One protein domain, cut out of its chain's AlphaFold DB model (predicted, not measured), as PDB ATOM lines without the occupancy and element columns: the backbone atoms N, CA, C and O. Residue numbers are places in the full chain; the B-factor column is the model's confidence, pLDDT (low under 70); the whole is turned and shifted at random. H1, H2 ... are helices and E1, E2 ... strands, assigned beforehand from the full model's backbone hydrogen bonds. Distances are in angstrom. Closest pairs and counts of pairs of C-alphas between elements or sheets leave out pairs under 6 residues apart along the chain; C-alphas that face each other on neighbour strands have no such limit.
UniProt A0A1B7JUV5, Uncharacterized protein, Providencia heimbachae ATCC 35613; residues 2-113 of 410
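Overview. This is residues 2 to 113 of the 410 residues of an uncharacterized protein of Providencia heimbachae ATCC 35613 (UniProt A0A1B7JUV5). A strongly twisted five-stranded sheet curls round one helix, H2, and a second helix, H1, packs on H2 and on the edge strand E2. Both helices are on one face of the sheet, giving two layers, one of strands and one of helices. The printed part has 112 residues, with H1, E1, E2, E3, E4, E5 and H2 in that order along the chain; the sheet, in order E2 E1 E3 E4 E5, is mixed, and so is the class, helices and strands. The whole is compact, with a radius of gyration of the C-alphas of 13.7 A and spans of 40 by 30 by 25 A.

Arrangement. H1, residues 2 to 16, touches H2, residues 93 to 109, at a steep tilt of 45 degrees, the same way; their closest C-alphas, of Ile 6 and Ala 101, are 5.0 A apart. E1, residues 23 to 29, and E2, residues 33 to 39, form an antiparallel hairpin, with N 27 and O 35 within hydrogen-bond range at 2.8 A. E1 is parallel to E3, residues 44 to 50, with N 49 and O 28 2.8 A apart. E3, E4, residues 65 to 74, and E5, residues 79 to 87, form a meander, each strand the antiparallel neighbour of the one before; N 48 and O 71 are 2.9 A apart, N 72 and O 80 2.8 A. The closest C-alphas of H1 and E2 are those of Lys 7 and Leu 37, 7.0 A; of H2 and E2, those of Leu 108 and Ser 39, 6.0 A. Every O i to N i+4 pair is within hydrogen-bond range in H1, and 12 of 13 in H2.

Along the chain. H1 begins at C-alpha 2 (306.438, 351.176, 452.055) and is 21.8 A long. E4 measures 29.2 A and E5 26.2 A. H2, 24.1 A, ends at C-alpha 109 (327.275, 346.084, 450.603).

Size, cuts and confidence. The C-alphas farthest apart, of Asn 20 and Asn 62, are 40.7 A apart. The printed part has no cut. The link E3 to E4, residues 51 to 64, is long; within it residues 54 to 55 pair with 58 to 59, antiparallel. The mean pLDDT of the printed part is 87.9, and of its residues one, Asn 62, is under 70.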
ATOM      1  N   SER A   2     305.174 350.407 452.113       76.00
ATOM      2  CA  SER A   2     306.438 351.176 452.055       76.00
ATOM      3  C   SER A   2     307.710 350.320 452.107       76.00
ATOM      4  O   SER A   2     308.581 350.466 451.259       76.00
ATOM      5  N   VAL A   3     307.797 349.393 453.067       86.06
ATOM      6  CA  VAL A   3     308.941 348.469 453.214       86.06
ATOM      7  C   VAL A   3     309.107 347.576 451.982       86.06
ATOM      8  O   VAL A   3     310.227 347.309 451.564       86.06
ATOM      9  N   ASP A   4     308.004 347.163 451.356       90.75
ATOM     10  CA  ASP A   4     308.040 346.311 450.162       90.75
ATOM     11  C   ASP A   4     308.702 347.013 448.970       90.75
ATOM     12  O   ASP A   4     309.399 346.365 448.195       90.75
ATOM     13  N   ILE A   5     308.534 348.338 448.843       91.56
ATOM     14  CA  ILE A   5     309.220 349.144 447.820       91.56
ATOM     15  C   ILE A   5     310.728 349.108 448.064       91.56
ATOM     16  O   ILE A   5     311.476 348.815 447.132       91.56
ATOM     17  N   ILE A   6     311.157 349.327 449.315       93.56
ATOM     18  CA  ILE A   6     312.574 349.263 449.696       93.56
ATOM     19  C   ILE A   6     313.132 347.876 449.368       93.56
ATOM     20  O   ILE A   6     314.090 347.769 448.610       93.56
ATOM     21  N   LYS A   7     312.502 346.809 449.883       95.00
ATOM     22  CA  LYS A   7     312.947 345.421 449.683       95.00
ATOM     23  C   LYS A   7     313.023 345.056 448.206       95.00
ATOM     24  O   LYS A   7     314.024 344.503 447.762       95.00
ATOM     25  N   LYS A   8     311.990 345.387 447.424       95.25
ATOM     26  CA  LYS A   8     311.952 345.096 445.987       95.25
ATOM     27  C   LYS A   8     313.088 345.800 445.248       95.25
ATOM     28  O   LYS A   8     313.776 345.157 444.455       95.25
ATOM     29  N   LYS A   9     313.286 347.098 445.498       95.44
ATOM     30  CA  LYS A   9     314.319 347.879 444.810       95.44
ATOM     31  C   LYS A   9     315.723 347.454 445.249       95.44
ATOM     32  O   LYS A   9     316.552 347.167 444.392       95.44
ATOM     33  N   TYR A  10     315.946 347.268 446.547       96.25
ATOM     34  CA  TYR A  10     317.195 346.741 447.099       96.25
ATOM     35  C   TYR A  10     317.559 345.374 446.503       96.25
ATOM     36  O   TYR A  10     318.657 345.193 445.987       96.25
ATOM     37  N   ASN A  11     316.614 344.428 446.472       95.38
ATOM     38  CA  ASN A  11     316.857 343.103 445.897       95.38
ATOM     39  C   ASN A  11     317.190 343.176 444.400       95.38
ATOM     40  O   ASN A  11     318.000 342.387 443.913       95.38
ATOM     41  N   SER A  12     316.606 344.130 443.663       95.56
ATOM     42  CA  SER A  12     316.976 344.363 442.262       95.56
ATOM     43  C   SER A  12     318.430 344.827 442.118       95.56
ATOM     44  O   SER A  12     319.126 344.359 441.217       95.56
ATOM     45  N   PHE A  13     318.915 345.656 443.048       95.75
ATOM     46  CA  PHE A  13     320.304 346.107 443.089       95.75
ATOM     47  C   PHE A  13     321.269 344.967 443.407       95.75
ATOM     48  O   PHE A  13     322.238 344.769 442.675       95.75
ATOM     49  N   CYS A  14     320.966 344.162 444.426       95.00
ATOM     50  CA  CYS A  14     321.764 342.985 444.772       95.00
ATOM     51  C   CYS A  14     321.833 341.972 443.627       95.00
ATOM     52  O   CYS A  14     322.907 341.445 443.337       95.00
ATOM     53  N   LYS A  15     320.710 341.732 442.936       94.50
ATOM     54  CA  LYS A  15     320.669 340.842 441.772       94.50
ATOM     55  C   LYS A  15     321.546 341.369 440.636       94.50
ATOM     56  O   LYS A  15     322.348 340.613 440.102       94.50
ATOM     57  N   ALA A  16     321.417 342.648 440.279       94.19
ATOM     58  CA  ALA A  16     322.214 343.247 439.206       94.19
ATOM     59  C   ALA A  16     323.716 343.292 439.530       94.19
ATOM     60  O   ALA A  16     324.546 343.196 438.631       94.19
ATOM     61  N   SER A  17     324.050 343.384 440.816       93.06
ATOM     62  CA  SER A  17     325.424 343.427 441.318       93.06
ATOM     63  C   SER A  17     326.033 342.037 441.544       93.06
ATOM     64  O   SER A  17     327.179 341.947 441.984       93.06
ATOM     65  N   ASN A  18     325.291 340.950 441.283       90.31
ATOM     66  CA  ASN A  18     325.678 339.572 441.616       90.31
ATOM     67  C   ASN A  18     326.167 339.430 443.074       90.31
ATOM     68  O   ASN A  18     327.145 338.734 443.359       90.31
ATOM     69  N   SER A  19     325.520 340.140 444.002       84.69
ATOM     70  CA  SER A  19     325.920 340.160 445.409       84.69
ATOM     71  C   SER A  19     325.641 338.801 446.062       84.69
ATOM     72  O   SER A  19     324.550 338.247 445.942       84.69
ATOM     73  N   ASN A  20     326.621 338.268 446.794       81.25
ATOM     74  CA  ASN A  20     326.476 337.015 447.531       81.25
ATOM     75  C   ASN A  20     325.828 337.280 448.899       81.25
ATOM     76  O   ASN A  20     326.516 337.561 449.879       81.25
ATOM     77  N   LEU A  21     324.497 337.257 448.946       87.44
ATOM     78  CA  LEU A  21     323.731 337.605 450.141       87.44
ATOM     79  C   LEU A  21     323.724 336.428 451.122       87.44
ATOM     80  O   LEU A  21     323.167 335.376 450.818       87.44
ATOM     81  N   LYS A  22     324.360 336.593 452.287       83.38
ATOM     82  CA  LYS A  22     324.521 335.505 453.272       83.38
ATOM     83  C   LYS A  22     324.032 335.842 454.672       83.38
ATOM     84  O   LYS A  22     323.885 334.932 455.478       83.38
ATOM     85  N   ASN A  23     323.826 337.121 454.973       89.69
ATOM     86  CA  ASN A  23     323.487 337.576 456.316       89.69
ATOM     87  C   ASN A  23     322.256 338.466 456.246       89.69
ATOM     88  O   ASN A  23     322.236 339.399 455.449       89.69
ATOM     89  N   ASP A  24     321.271 338.216 457.097       93.50
ATOM     90  CA  ASP A  24     320.129 339.110 457.241       93.50
ATOM     91  C   ASP A  24     320.450 340.189 458.268       93.50
ATOM     92  O   ASP A  24     320.670 339.911 459.447       93.50
ATOM     93  N   ILE A  25     320.477 341.435 457.808       95.31
ATOM     94  CA  ILE A  25     320.726 342.602 458.646       95.31
ATOM     95  C   ILE A  25     319.381 343.207 459.014       95.31
ATOM     96  O   ILE A  25     318.548 343.483 458.147       95.31
ATOM     97  N   SER A  26     319.171 343.408 460.310       94.81
ATOM     98  CA  SER A  26     317.976 344.073 460.823       94.81
ATOM     99  C   SER A  26     318.082 345.587 460.640       94.81
ATOM    100  O   SER A  26     319.147 346.175 460.820       94.81
ATOM    101  N   ILE A  27     316.968 346.211 460.270       95.56
ATOM    102  CA  ILE A  27     316.860 347.640 459.991       95.56
ATOM    103  C   ILE A  27     315.675 348.194 460.768       95.56
ATOM    104  O   ILE A  27     314.579 347.625 460.699       95.56
ATOM    105  N   SER A  28     315.888 349.303 461.473       92.44
ATOM    106  CA  SER A  28     314.827 350.094 462.096       92.44
ATOM    107  C   SER A  28     314.758 351.493 461.482       92.44
ATOM    108  O   SER A  28     315.779 352.081 461.128       92.44
ATOM    109  N   ILE A  29     313.546 352.027 461.327       89.94
ATOM    110  CA  ILE A  29     313.319 353.417 460.917       89.94
ATOM    111  C   ILE A  29     312.433 354.104 461.958       89.94
ATOM    112  O   ILE A  29     311.296 353.666 462.154       89.94
ATOM    113  N   ASN A  30     312.945 355.172 462.581       87.25
ATOM    114  CA  ASN A  30     312.319 355.937 463.670       87.25
ATOM    115  C   ASN A  30     311.774 355.057 464.805       87.25
ATOM    116  O   ASN A  30     310.739 355.377 465.374       87.25
ATOM    117  N   ASP A  31     312.408 353.909 465.052       81.25
ATOM    118  CA  ASP A  31     311.973 352.881 466.011       81.25
ATOM    119  C   ASP A  31     310.527 352.362 465.838       81.25
ATOM    120  O   ASP A  31     310.033 351.600 466.666       81.25
ATOM    121  N   ASP A  32     309.876 352.687 464.716       81.88
ATOM    122  CA  ASP A  32     308.482 352.337 464.420       81.88
ATOM    123  C   ASP A  32     308.363 351.277 463.311       81.88
ATOM    124  O   ASP A  32     307.381 350.531 463.227       81.88
ATOM    125  N   ILE A  33     309.332 351.233 462.392       84.88
ATOM    126  CA  ILE A  33     309.319 350.346 461.223       84.88
ATOM    127  C   ILE A  33     310.520 349.413 461.289       84.88
ATOM    128  O   ILE A  33     311.655 349.871 461.213       84.88
ATOM    129  N   PHE A  34     310.263 348.104 461.314       90.69
ATOM    130  CA  PHE A  34     311.295 347.069 461.393       90.69
ATOM    131  C   PHE A  34     311.221 346.108 460.213       90.69
ATOM    132  O   PHE A  34     310.143 345.651 459.824       90.69
ATOM    133  N   PHE A  35     312.375 345.790 459.635       94.44
ATOM    134  CA  PHE A  35     312.505 344.783 458.586       94.44
ATOM    135  C   PHE A  35     313.946 344.286 458.479       94.44
ATOM    136  O   PHE A  35     314.851 344.849 459.084       94.44
ATOM    137  N   SER A  36     314.167 343.229 457.702       94.94
ATOM    138  CA  SER A  36     315.501 342.737 457.365       94.94
ATOM    139  C   SER A  36     315.805 342.894 455.877       94.94
ATOM    140  O   SER A  36     314.894 342.834 455.039       94.94
ATOM    141  N   LEU A  37     317.088 343.089 455.566       96.12
ATOM    142  CA  LEU A  37     317.656 342.999 454.222       96.12
ATOM    143  C   LEU A  37     318.871 342.072 454.243       96.12
ATOM    144  O   LEU A  37     319.723 342.180 455.124       96.12
ATOM    145  N   SER A  38     318.955 341.186 453.258       94.12
ATOM    146  CA  SER A  38     320.084 340.271 453.123       94.12
ATOM    147  C   SER A  38     321.284 340.994 452.517       94.12
ATOM    148  O   SER A  38     321.138 341.717 451.541       94.12
ATOM    149  N   SER A  39     322.478 340.776 453.058       92.12
ATOM    150  CA  SER A  39     323.709 341.469 452.683       92.12
ATOM    151  C   SER A  39     324.912 340.520 452.633       92.12
ATOM    152  O   SER A  39     324.940 339.461 453.276       92.12
ATOM    153  N   ASN A  40     325.936 340.908 451.869       84.38
ATOM    154  CA  ASN A  40     327.251 340.265 451.881       84.38
ATOM    155  C   ASN A  40     328.132 340.710 453.071       84.38
ATOM    156  O   ASN A  40     329.075 340.013 453.451       84.38
ATOM    157  N   ASN A  41     327.845 341.857 453.692       86.25
ATOM    158  CA  ASN A  41     328.649 342.386 454.786       86.25
ATOM    159  C   ASN A  41     328.369 341.631 456.094       86.25
ATOM    160  O   ASN A  41     327.296 341.733 456.681       86.25
ATOM    161  N   LYS A  42     329.370 340.877 456.558       89.25
ATOM    162  CA  LYS A  42     329.315 340.086 457.799       89.25
ATOM    163  C   LYS A  42     329.615 340.892 459.061       89.25
ATOM    164  O   LYS A  42     329.524 340.350 460.157       89.25
ATOM    165  N   LYS A  43     330.071 342.138 458.925       91.56
ATOM    166  CA  LYS A  43     330.462 342.972 460.066       91.56
ATOM    167  C   LYS A  43     329.273 343.730 460.638       91.56
ATOM    168  O   LYS A  43     329.274 344.002 461.829       91.56
ATOM    169  N   ILE A  44     328.282 344.073 459.816       93.56
ATOM    170  CA  ILE A  44     327.121 344.859 460.243       93.56
ATOM    171  C   ILE A  44     326.114 343.951 460.953       93.56
ATOM    172  O   ILE A  44     325.734 342.900 460.439       93.56
ATOM    173  N   LYS A  45     325.669 344.392 462.128       92.25
ATOM    174  CA  LYS A  45     324.654 343.737 462.955       92.25
ATOM    175  C   LYS A  45     323.269 344.339 462.730       92.25
ATOM    176  O   LYS A  45     322.284 343.615 462.576       92.25
ATOM    177  N   HIS A  46     323.192 345.667 462.749       95.06
ATOM    178  CA  HIS A  46     321.939 346.412 462.705       95.06
ATOM    179  C   HIS A  46     322.156 347.801 462.099       95.06
ATOM    180  O   HIS A  46     323.228 348.382 462.265       95.06
ATOM    181  N   VAL A  47     321.138 348.339 461.428       95.38
ATOM    182  CA  VAL A  47     321.126 349.730 460.960       95.38
ATOM    183  C   VAL A  47     319.871 350.426 461.466       95.38
ATOM    184  O   VAL A  47     318.758 350.035 461.121       95.38
ATOM    185  N   THR A  48     320.056 351.488 462.236       94.44
ATOM    186  CA  THR A  48     318.979 352.377 462.669       94.44
ATOM    187  C   THR A  48     318.976 353.625 461.801       94.44
ATOM    188  O   THR A  48     320.030 354.182 461.490       94.44
ATOM    189  N   ILE A  49     317.788 354.060 461.397       92.50
ATOM    190  CA  ILE A  49     317.591 355.238 460.561       92.50
ATOM    191  C   ILE A  49     316.612 356.176 461.248       92.50
ATOM    192  O   ILE A  49     315.467 355.804 461.481       92.50
ATOM    193  N   ASN A  50     317.035 357.407 461.510       90.50
ATOM    194  CA  ASN A  50     316.230 358.408 462.193       90.50
ATOM    195  C   ASN A  50     316.059 359.667 461.341       90.50
ATOM    196  O   ASN A  50     317.007 360.188 460.760       90.50
ATOM    197  N   SER A  51     314.834 360.172 461.241       87.25
ATOM    198  CA  SER A  51     314.511 361.388 460.499       87.25
ATOM    199  C   SER A  51     313.233 362.006 461.056       87.25
ATOM    200  O   SER A  51     312.177 361.371 461.032       87.25
ATOM    201  N   ALA A  52     313.324 363.246 461.541       82.94
ATOM    202  CA  ALA A  52     312.208 363.952 462.175       82.94
ATOM    203  C   ALA A  52     311.059 364.236 461.193       82.94
ATOM    204  O   ALA A  52     309.895 364.311 461.574       82.94
ATOM    205  N   GLU A  53     311.380 364.376 459.912       81.88
ATOM    206  CA  GLU A  53     310.422 364.655 458.852       81.88
ATOM    207  C   GLU A  53     309.803 363.382 458.259       81.88
ATOM    208  O   GLU A  53     308.975 363.457 457.345       81.88
ATOM    209  N   LEU A  54     310.194 362.206 458.753       77.62
ATOM    210  CA  LEU A  54     309.498 360.955 458.502       77.62
ATOM    211  C   LEU A  54     308.657 360.638 459.744       77.62
ATOM    212  O   LEU A  54     309.170 360.545 460.849       77.62
ATOM    213  N   THR A  55     307.346 360.478 459.602       73.94
ATOM    214  CA  THR A  55     306.493 360.066 460.731       73.94
ATOM    215  C   THR A  55     305.555 358.975 460.251       73.94
ATOM    216  O   THR A  55     304.741 359.184 459.339       73.94
ATOM    217  N   GLY A  56     305.717 357.769 460.800       73.25
ATOM    218  CA  GLY A  56     305.121 356.558 460.248       73.25
ATOM    219  C   GLY A  56     305.462 356.389 458.760       73.25
ATOM    220  O   GLY A  56     306.619 356.266 458.371       73.25
ATOM    221  N   LYS A  57     304.442 356.400 457.892       70.94
ATOM    222  CA  LYS A  57     304.589 356.247 456.426       70.94
ATOM    223  C   LYS A  57     304.386 357.555 455.649       70.94
ATOM    224  O   LYS A  57     304.002 357.517 454.480       70.94
ATOM    225  N   LYS A  58     304.580 358.711 456.290       73.88
ATOM    226  CA  LYS A  58     304.379 360.033 455.678       73.88
ATOM    227  C   LYS A  58     305.634 360.890 455.791       73.88
ATOM    228  O   LYS A  58     306.347 360.831 456.785       73.88
ATOM    229  N   LEU A  59     305.853 361.706 454.760       75.50
ATOM    230  CA  LEU A  59     306.868 362.752 454.745       75.50
ATOM    231  C   LEU A  59     306.208 364.050 455.224       75.50
ATOM    232  O   LEU A  59     305.330 364.578 454.536       75.50
ATOM    233  N   ILE A  60     306.595 364.546 456.392       76.12
ATOM    234  CA  ILE A  60     306.007 365.728 457.025       76.12
ATOM    235  C   ILE A  60     307.056 366.836 457.028       76.12
ATOM    236  O   ILE A  60     307.806 367.017 457.978       76.12
ATOM    237  N   THR A  61     307.129 367.582 455.926       72.25
ATOM    238  CA  THR A  61     308.010 368.752 455.831       72.25
ATOM    239  C   THR A  61     307.475 369.794 454.860       72.25
ATOM    240  O   THR A  61     306.975 369.489 453.773       72.25
ATOM    241  N   ASN A  62     307.610 371.057 455.264       66.31
ATOM    242  CA  ASN A  62     307.291 372.219 454.438       66.31
ATOM    243  C   ASN A  62     308.497 372.700 453.617       66.31
ATOM    244  O   ASN A  62     308.330 373.506 452.694       66.31
ATOM    245  N   HIS A  63     309.690 372.177 453.903       74.25
ATOM    246  CA  HIS A  63     310.931 372.502 453.212       74.25
ATOM    247  C   HIS A  63     311.227 371.484 452.104       74.25
ATOM    248  O   HIS A  63     310.669 370.392 452.055       74.25
ATOM    249  N   ASN A  64     312.112 371.850 451.177       77.38
ATOM    250  CA  ASN A  64     312.558 370.954 450.103       77.38
ATOM    251  C   ASN A  64     313.869 370.244 450.466       77.38
ATOM    252  O   ASN A  64     314.602 369.819 449.576       77.38
ATOM    253  N   LYS A  65     314.178 370.162 451.760       81.25
ATOM    254  CA  LYS A  65     315.368 369.520 452.305       81.25
ATOM    255  C   LYS A  65     314.975 368.602 453.451       81.25
ATOM    256  O   LYS A  65     313.930 368.812 454.064       81.25
ATOM    257  N   LEU A  66     315.812 367.605 453.685       85.12
ATOM    258  CA  LEU A  66     315.600 366.570 454.676       85.12
ATOM    259  C   LEU A  66     316.932 366.098 455.246       85.12
ATOM    260  O   LEU A  66     317.850 365.862 454.463       85.12
ATOM    261  N   CYS A  67     317.018 365.921 456.560       87.81
ATOM    262  CA  CYS A  67     318.140 365.238 457.196       87.81
ATOM    263  C   CYS A  67     317.764 363.807 457.606       87.81
ATOM    264  O   CYS A  67     316.629 363.531 458.004       87.81
ATOM    265  N   VAL A  68     318.711 362.883 457.480       90.06
ATOM    266  CA  VAL A  68     318.567 361.486 457.907       90.06
ATOM    267  C   VAL A  68     319.793 361.091 458.687       90.06
ATOM    268  O   VAL A  68     320.883 361.078 458.129       90.06
ATOM    269  N   ALA A  69     319.610 360.740 459.946       92.12
ATOM    270  CA  ALA A  69     320.653 360.134 460.744       92.12
ATOM    271  C   ALA A  69     320.664 358.623 460.498       92.12
ATOM    272  O   ALA A  69     319.631 357.960 460.592       92.12
ATOM    273  N   TYR A  70     321.838 358.092 460.185       93.62
ATOM    274  CA  TYR A  70     322.106 356.665 460.114       93.62
ATOM    275  C   TYR A  70     323.014 356.275 461.276       93.62
ATOM    276  O   TYR A  70     324.033 356.922 461.509       93.62
ATOM    277  N   THR A  71     322.664 355.186 461.952       94.56
ATOM    278  CA  THR A  71     323.486 354.542 462.977       94.56
ATOM    279  C   THR A  71     323.706 353.094 462.553       94.56
ATOM    280  O   THR A  71     322.780 352.282 462.560       94.56
ATOM    281  N   VAL A  72     324.930 352.766 462.149       94.69
ATOM    282  CA  VAL A  72     325.337 351.413 461.757       94.69
ATOM    283  C   VAL A  72     326.045 350.761 462.936       94.69
ATOM    284  O   VAL A  72     327.096 351.229 463.370       94.69
ATOM    285  N   ILE A  73     325.472 349.676 463.447       92.69
ATOM    286  CA  ILE A  73     326.004 348.908 464.573       92.69
ATOM    287  C   ILE A  73     326.694 347.666 464.021       92.69
ATOM    288  O   ILE A  73     326.087 346.893 463.271       92.69
ATOM    289  N   PHE A  74     327.942 347.446 464.415       92.38
ATOM    290  CA  PHE A  74     328.736 346.296 463.994       92.38
ATOM    291  C   PHE A  74     328.692 345.154 465.026       92.38
ATOM    292  O   PHE A  74     328.292 345.321 466.179       92.38
ATOM    293  N   ASN A  75     329.089 343.954 464.602       90.69
ATOM    294  CA  ASN A  75     329.115 342.751 465.438       90.69
ATOM    295  C   ASN A  75     330.137 342.837 466.581       90.69
ATOM    296  O   ASN A  75     329.927 342.223 467.624       90.69
ATOM    297  N   ASP A  76     331.194 343.631 466.412       89.75
ATOM    298  CA  ASP A  76     332.181 343.960 467.451       89.75
ATOM    299  C   ASP A  76     331.721 345.092 468.390       89.75
ATOM    300  O   ASP A  76     332.506 345.578 469.197       89.75
ATOM    301  N   GLN A  77     330.447 345.495 468.298       87.19
ATOM    302  CA  GLN A  77     329.813 346.573 469.065       87.19
ATOM    303  C   GLN A  77     330.303 347.988 468.732       87.19
ATOM    304  O   GLN A  77     329.835 348.944 469.351       87.19
ATOM    305  N   THR A  78     331.179 348.157 467.739       90.00
ATOM    306  CA  THR A  78     331.488 349.494 467.227       90.00
ATOM    307  C   THR A  78     330.261 350.100 466.539       90.00
ATOM    308  O   THR A  78     329.342 349.392 466.106       90.00
ATOM    309  N   VAL A  79     330.222 351.432 466.469       89.62
ATOM    310  CA  VAL A  79     329.102 352.189 465.902       89.62
ATOM    311  C   VAL A  79     329.635 353.248 464.945       89.62
ATOM    312  O   VAL A  79     330.594 353.950 465.258       89.62
ATOM    313  N   SER A  80     328.999 353.371 463.783       90.19
ATOM    314  CA  SER A  80     329.229 354.444 462.816       90.19
ATOM    315  C   SER A  80     327.965 355.292 462.700       90.19
ATOM    316  O   SER A  80     326.903 354.772 462.357       90.19
ATOM    317  N   GLU A  81     328.080 356.584 463.011       91.56
ATOM    318  CA  GLU A  81     326.983 357.553 462.934       91.56
ATOM    319  C   GLU A  81     327.298 358.633 461.900       91.56
ATOM    320  O   GLU A  81     328.393 359.208 461.894       91.56
ATOM    321  N   PHE A  82     326.338 358.914 461.021       89.19
ATOM    322  CA  PHE A  82     326.450 359.981 460.031       89.19
ATOM    323  C   PHE A  82     325.080 360.510 459.606       89.19
ATOM    324  O   PHE A  82     324.070 359.803 459.635       89.19
ATOM    325  N   GLU A  83     325.059 361.772 459.185       90.06
ATOM    326  CA  GLU A  83     323.865 362.445 458.684       90.06
ATOM    327  C   GLU A  83     323.902 362.593 457.163       90.06
ATOM    328  O   GLU A  83     324.925 362.940 456.573       90.06
ATOM    329  N   VAL A  84     322.750 362.376 456.532       89.62
ATOM    330  CA  VAL A  84     322.559 362.496 455.089       89.62
ATOM    331  C   VAL A  84     321.595 363.635 454.806       89.62
ATOM    332  O   VAL A  84     320.383 363.529 455.030       89.62
ATOM    333  N   LYS A  85     322.126 364.733 454.265       87.94
ATOM    334  CA  LYS A  85     321.322 365.865 453.807       87.94
ATOM    335  C   LYS A  85     320.827 365.620 452.386       87.94
ATOM    336  O   LYS A  85     321.602 365.504 451.434       87.94
ATOM    337  N   ARG A  86     319.503 365.580 452.243       86.19
ATOM    338  CA  ARG A  86     318.787 365.381 450.979       86.19
ATOM    339  C   ARG A  86     318.071 366.631 450.534       86.19
ATOM    340  O   ARG A  86     317.446 367.315 451.341       86.19
ATOM    341  N   ARG A  87     317.939 366.778 449.226       85.12
ATOM    342  CA  ARG A  87     316.880 367.539 448.580       85.12
ATOM    343  C   ARG A  87     315.666 366.649 448.321       85.12
ATOM    344  O   ARG A  87     315.772 365.519 447.848       85.12
ATOM    345  N   ILE A  88     314.482 367.192 448.572       79.81
ATOM    346  CA  ILE A  88     313.207 366.559 448.241       79.81
ATOM    347  C   ILE A  88     312.798 367.034 446.850       79.81
ATOM    348  O   ILE A  88     312.290 368.141 446.676       79.81
ATOM    349  N   ILE A  89     313.033 366.185 445.852       72.25
ATOM    350  CA  ILE A  89     312.701 366.480 444.449       72.25
ATOM    351  C   ILE A  89     311.213 366.228 444.183       72.25
ATOM    352  O   ILE A  89     310.548 367.015 443.510       72.25
ATOM    353  N   LYS A  90     310.673 365.144 444.747       73.19
ATOM    354  CA  LYS A  90     309.253 364.786 444.689       73.19
ATOM    355  C   LYS A  90     308.761 364.521 446.107       73.19
ATOM    356  O   LYS A  90     309.327 363.686 446.799       73.19
ATOM    357  N   ARG A  91     307.664 365.166 446.523       71.94
ATOM    358  CA  ARG A  91     307.022 364.943 447.840       71.94
ATOM    359  C   ARG A  91     306.241 363.620 447.924       71.94
ATOM    360  O   ARG A  91     305.330 363.477 448.729       71.94
ATOM    361  N   ASN A  92     306.563 362.662 447.060       79.50
ATOM    362  CA  ASN A  92     305.924 361.359 447.025       79.50
ATOM    363  C   ASN A  92     306.788 360.368 447.811       79.50
ATOM    364  O   ASN A  92     307.952 360.146 447.479       79.50
ATOM    365  N   ILE A  93     306.194 359.760 448.836       78.19
ATOM    366  CA  ILE A  93     306.893 358.869 449.760       78.19
ATOM    367  C   ILE A  93     307.437 357.595 449.086       78.19
ATOM    368  O   ILE A  93     308.439 357.040 449.519       78.19
ATOM    369  N   ASN A  94     306.846 357.144 447.979       82.44
ATOM    370  CA  ASN A  94     307.355 355.978 447.258       82.44
ATOM    371  C   ASN A  94     308.684 356.290 446.560       82.44
ATOM    372  O   ASN A  94     309.584 355.463 446.597       82.44
ATOM    373  N   TYR A  95     308.836 357.492 445.988       79.31
ATOM    374  CA  TYR A  95     310.122 357.939 445.428       79.31
ATOM    375  C   TYR A  95     311.189 358.068 446.510       79.31
ATOM    376  O   TYR A  95     312.355 357.762 446.288       79.31
ATOM    377  N   PHE A  96     310.772 358.518 447.687       81.31
ATOM    378  CA  PHE A  96     311.635 358.563 448.849       81.31
ATOM    379  C   PHE A  96     312.120 357.165 449.256       81.31
ATOM    380  O   PHE A  96     313.317 356.981 449.450       81.31
ATOM    381  N   PHE A  97     311.220 356.180 449.350       86.31
ATOM    382  CA  PHE A  97     311.584 354.812 449.728       86.31
ATOM    383  C   PHE A  97     312.415 354.105 448.652       86.31
ATOM    384  O   PHE A  97     313.310 353.335 448.986       86.31
ATOM    385  N   ASP A  98     312.170 354.407 447.377       85.44
ATOM    386  CA  ASP A  98     313.001 353.944 446.263       85.44
ATOM    387  C   ASP A  98     314.443 354.482 446.372       85.44
ATOM    388  O   ASP A  98     315.391 353.704 446.327       85.44
ATOM    389  N   SER A  99     314.611 355.784 446.637       84.25
ATOM    390  CA  SER A  99     315.922 356.411 446.888       84.25
ATOM    391  C   SER A  99     316.620 355.838 448.136       84.25
ATOM    392  O   SER A  99     317.824 355.594 448.123       84.25
ATOM    393  N   PHE A 100     315.861 355.520 449.189       88.38
ATOM    394  CA  PHE A 100     316.375 354.864 450.401       88.38
ATOM    395  C   PHE A 100     316.963 353.479 450.138       88.38
ATOM    396  O   PHE A 100     317.932 353.089 450.786       88.38
ATOM    397  N   ALA A 101     316.406 352.729 449.184       93.88
ATOM    398  CA  ALA A 101     316.951 351.427 448.820       93.88
ATOM    399  C   ALA A 101     318.373 351.534 448.250       93.88
ATOM    400  O   ALA A 101     319.168 350.618 448.445       93.88
ATOM    401  N   LEU A 102     318.699 352.643 447.573       94.12
ATOM    402  CA  LEU A 102     320.035 352.899 447.032       94.12
ATOM    403  C   LEU A 102     321.026 353.178 448.165       94.12
ATOM    404  O   LEU A 102     322.078 352.551 448.230       94.12
ATOM    405  N   GLU A 103     320.653 354.066 449.089       93.81
ATOM    406  CA  GLU A 103     321.442 354.381 450.286       93.81
ATOM    407  C   GLU A 103     321.725 353.103 451.101       93.81
ATOM    408  O   GLU A 103     322.880 352.775 451.372       93.81
ATOM    409  N   LEU A 104     320.688 352.308 451.385       95.31
ATOM    410  CA  LEU A 104     320.816 351.019 452.070       95.31
ATOM    411  C   LEU A 104     321.662 350.002 451.296       95.31
ATOM    412  O   LEU A 104     322.408 349.247 451.913       95.31
ATOM    413  N   PHE A 105     321.570 349.956 449.965       95.81
ATOM    414  CA  PHE A 105     322.397 349.054 449.161       95.81
ATOM    415  C   PHE A 105     323.885 349.294 449.400       95.81
ATOM    416  O   PHE A 105     324.591 348.343 449.738       95.81
ATOM    417  N   PHE A 106     324.334 350.545 449.302       95.00
ATOM    418  CA  PHE A 106     325.739 350.888 449.514       95.00
ATOM    419  C   PHE A 106     326.149 350.788 450.984       95.00
ATOM    420  O   PHE A 106     327.219 350.257 451.268       95.00
ATOM    421  N   ILE A 107     325.296 351.189 451.934       94.62
ATOM    422  CA  ILE A 107     325.602 351.022 453.365       94.62
ATOM    423  C   ILE A 107     325.852 349.549 453.700       94.62
ATOM    424  O   ILE A 107     326.795 349.209 454.413       94.62
ATOM    425  N   LEU A 108     324.999 348.665 453.182       94.69
ATOM    426  CA  LEU A 108     325.041 347.255 453.534       94.69
ATOM    427  C   LEU A 108     326.055 346.464 452.712       94.69
ATOM    428  O   LEU A 108     326.470 345.419 453.192       94.69
ATOM    429  N   ASN A 109     326.447 346.896 451.509       93.62
ATOM    430  CA  ASN A 109     327.275 346.084 450.603       93.62
ATOM    431  C   ASN A 109     328.631 346.704 450.229       93.62
ATOM    432  O   ASN A 109     329.387 346.054 449.509       93.62
ATOM    433  N   SER A 110     328.966 347.892 450.736       92.50
ATOM    434  CA  SER A 110     330.280 348.526 450.554       92.50
ATOM    435  C   SER A 110     331.103 348.529 451.844       92.50
ATOM    436  O   SER A 110     330.592 348.331 452.950       92.50
ATOM    437  N   ASN A 111     332.401 348.799 451.707       91.81
ATOM    438  CA  ASN A 111     333.256 349.128 452.842       91.81
ATOM    439  C   ASN A 111     332.941 350.553 453.312       91.81
ATOM    440  O   ASN A 111     333.130 351.513 452.567       91.81
ATOM    441  N   LEU A 112     332.462 350.706 454.544       91.38
ATOM    442  CA  LEU A 112     332.126 352.015 455.101       91.38
ATOM    443  C   LEU A 112     333.406 352.785 455.460       91.38
ATOM    444  O   LEU A 112     334.107 352.415 456.397       91.38
ATOM    445  N   LYS A 113     333.685 353.856 454.713       88.88
ATOM    446  CA  LYS A 113     334.715 354.864 455.014       88.88
ATOM    447  C   LYS A 113     334.116 356.271 455.114       88.88
ATOM    448  O   LYS A 113     334.819 357.266 454.950       88.88
TER     449      LYS A 113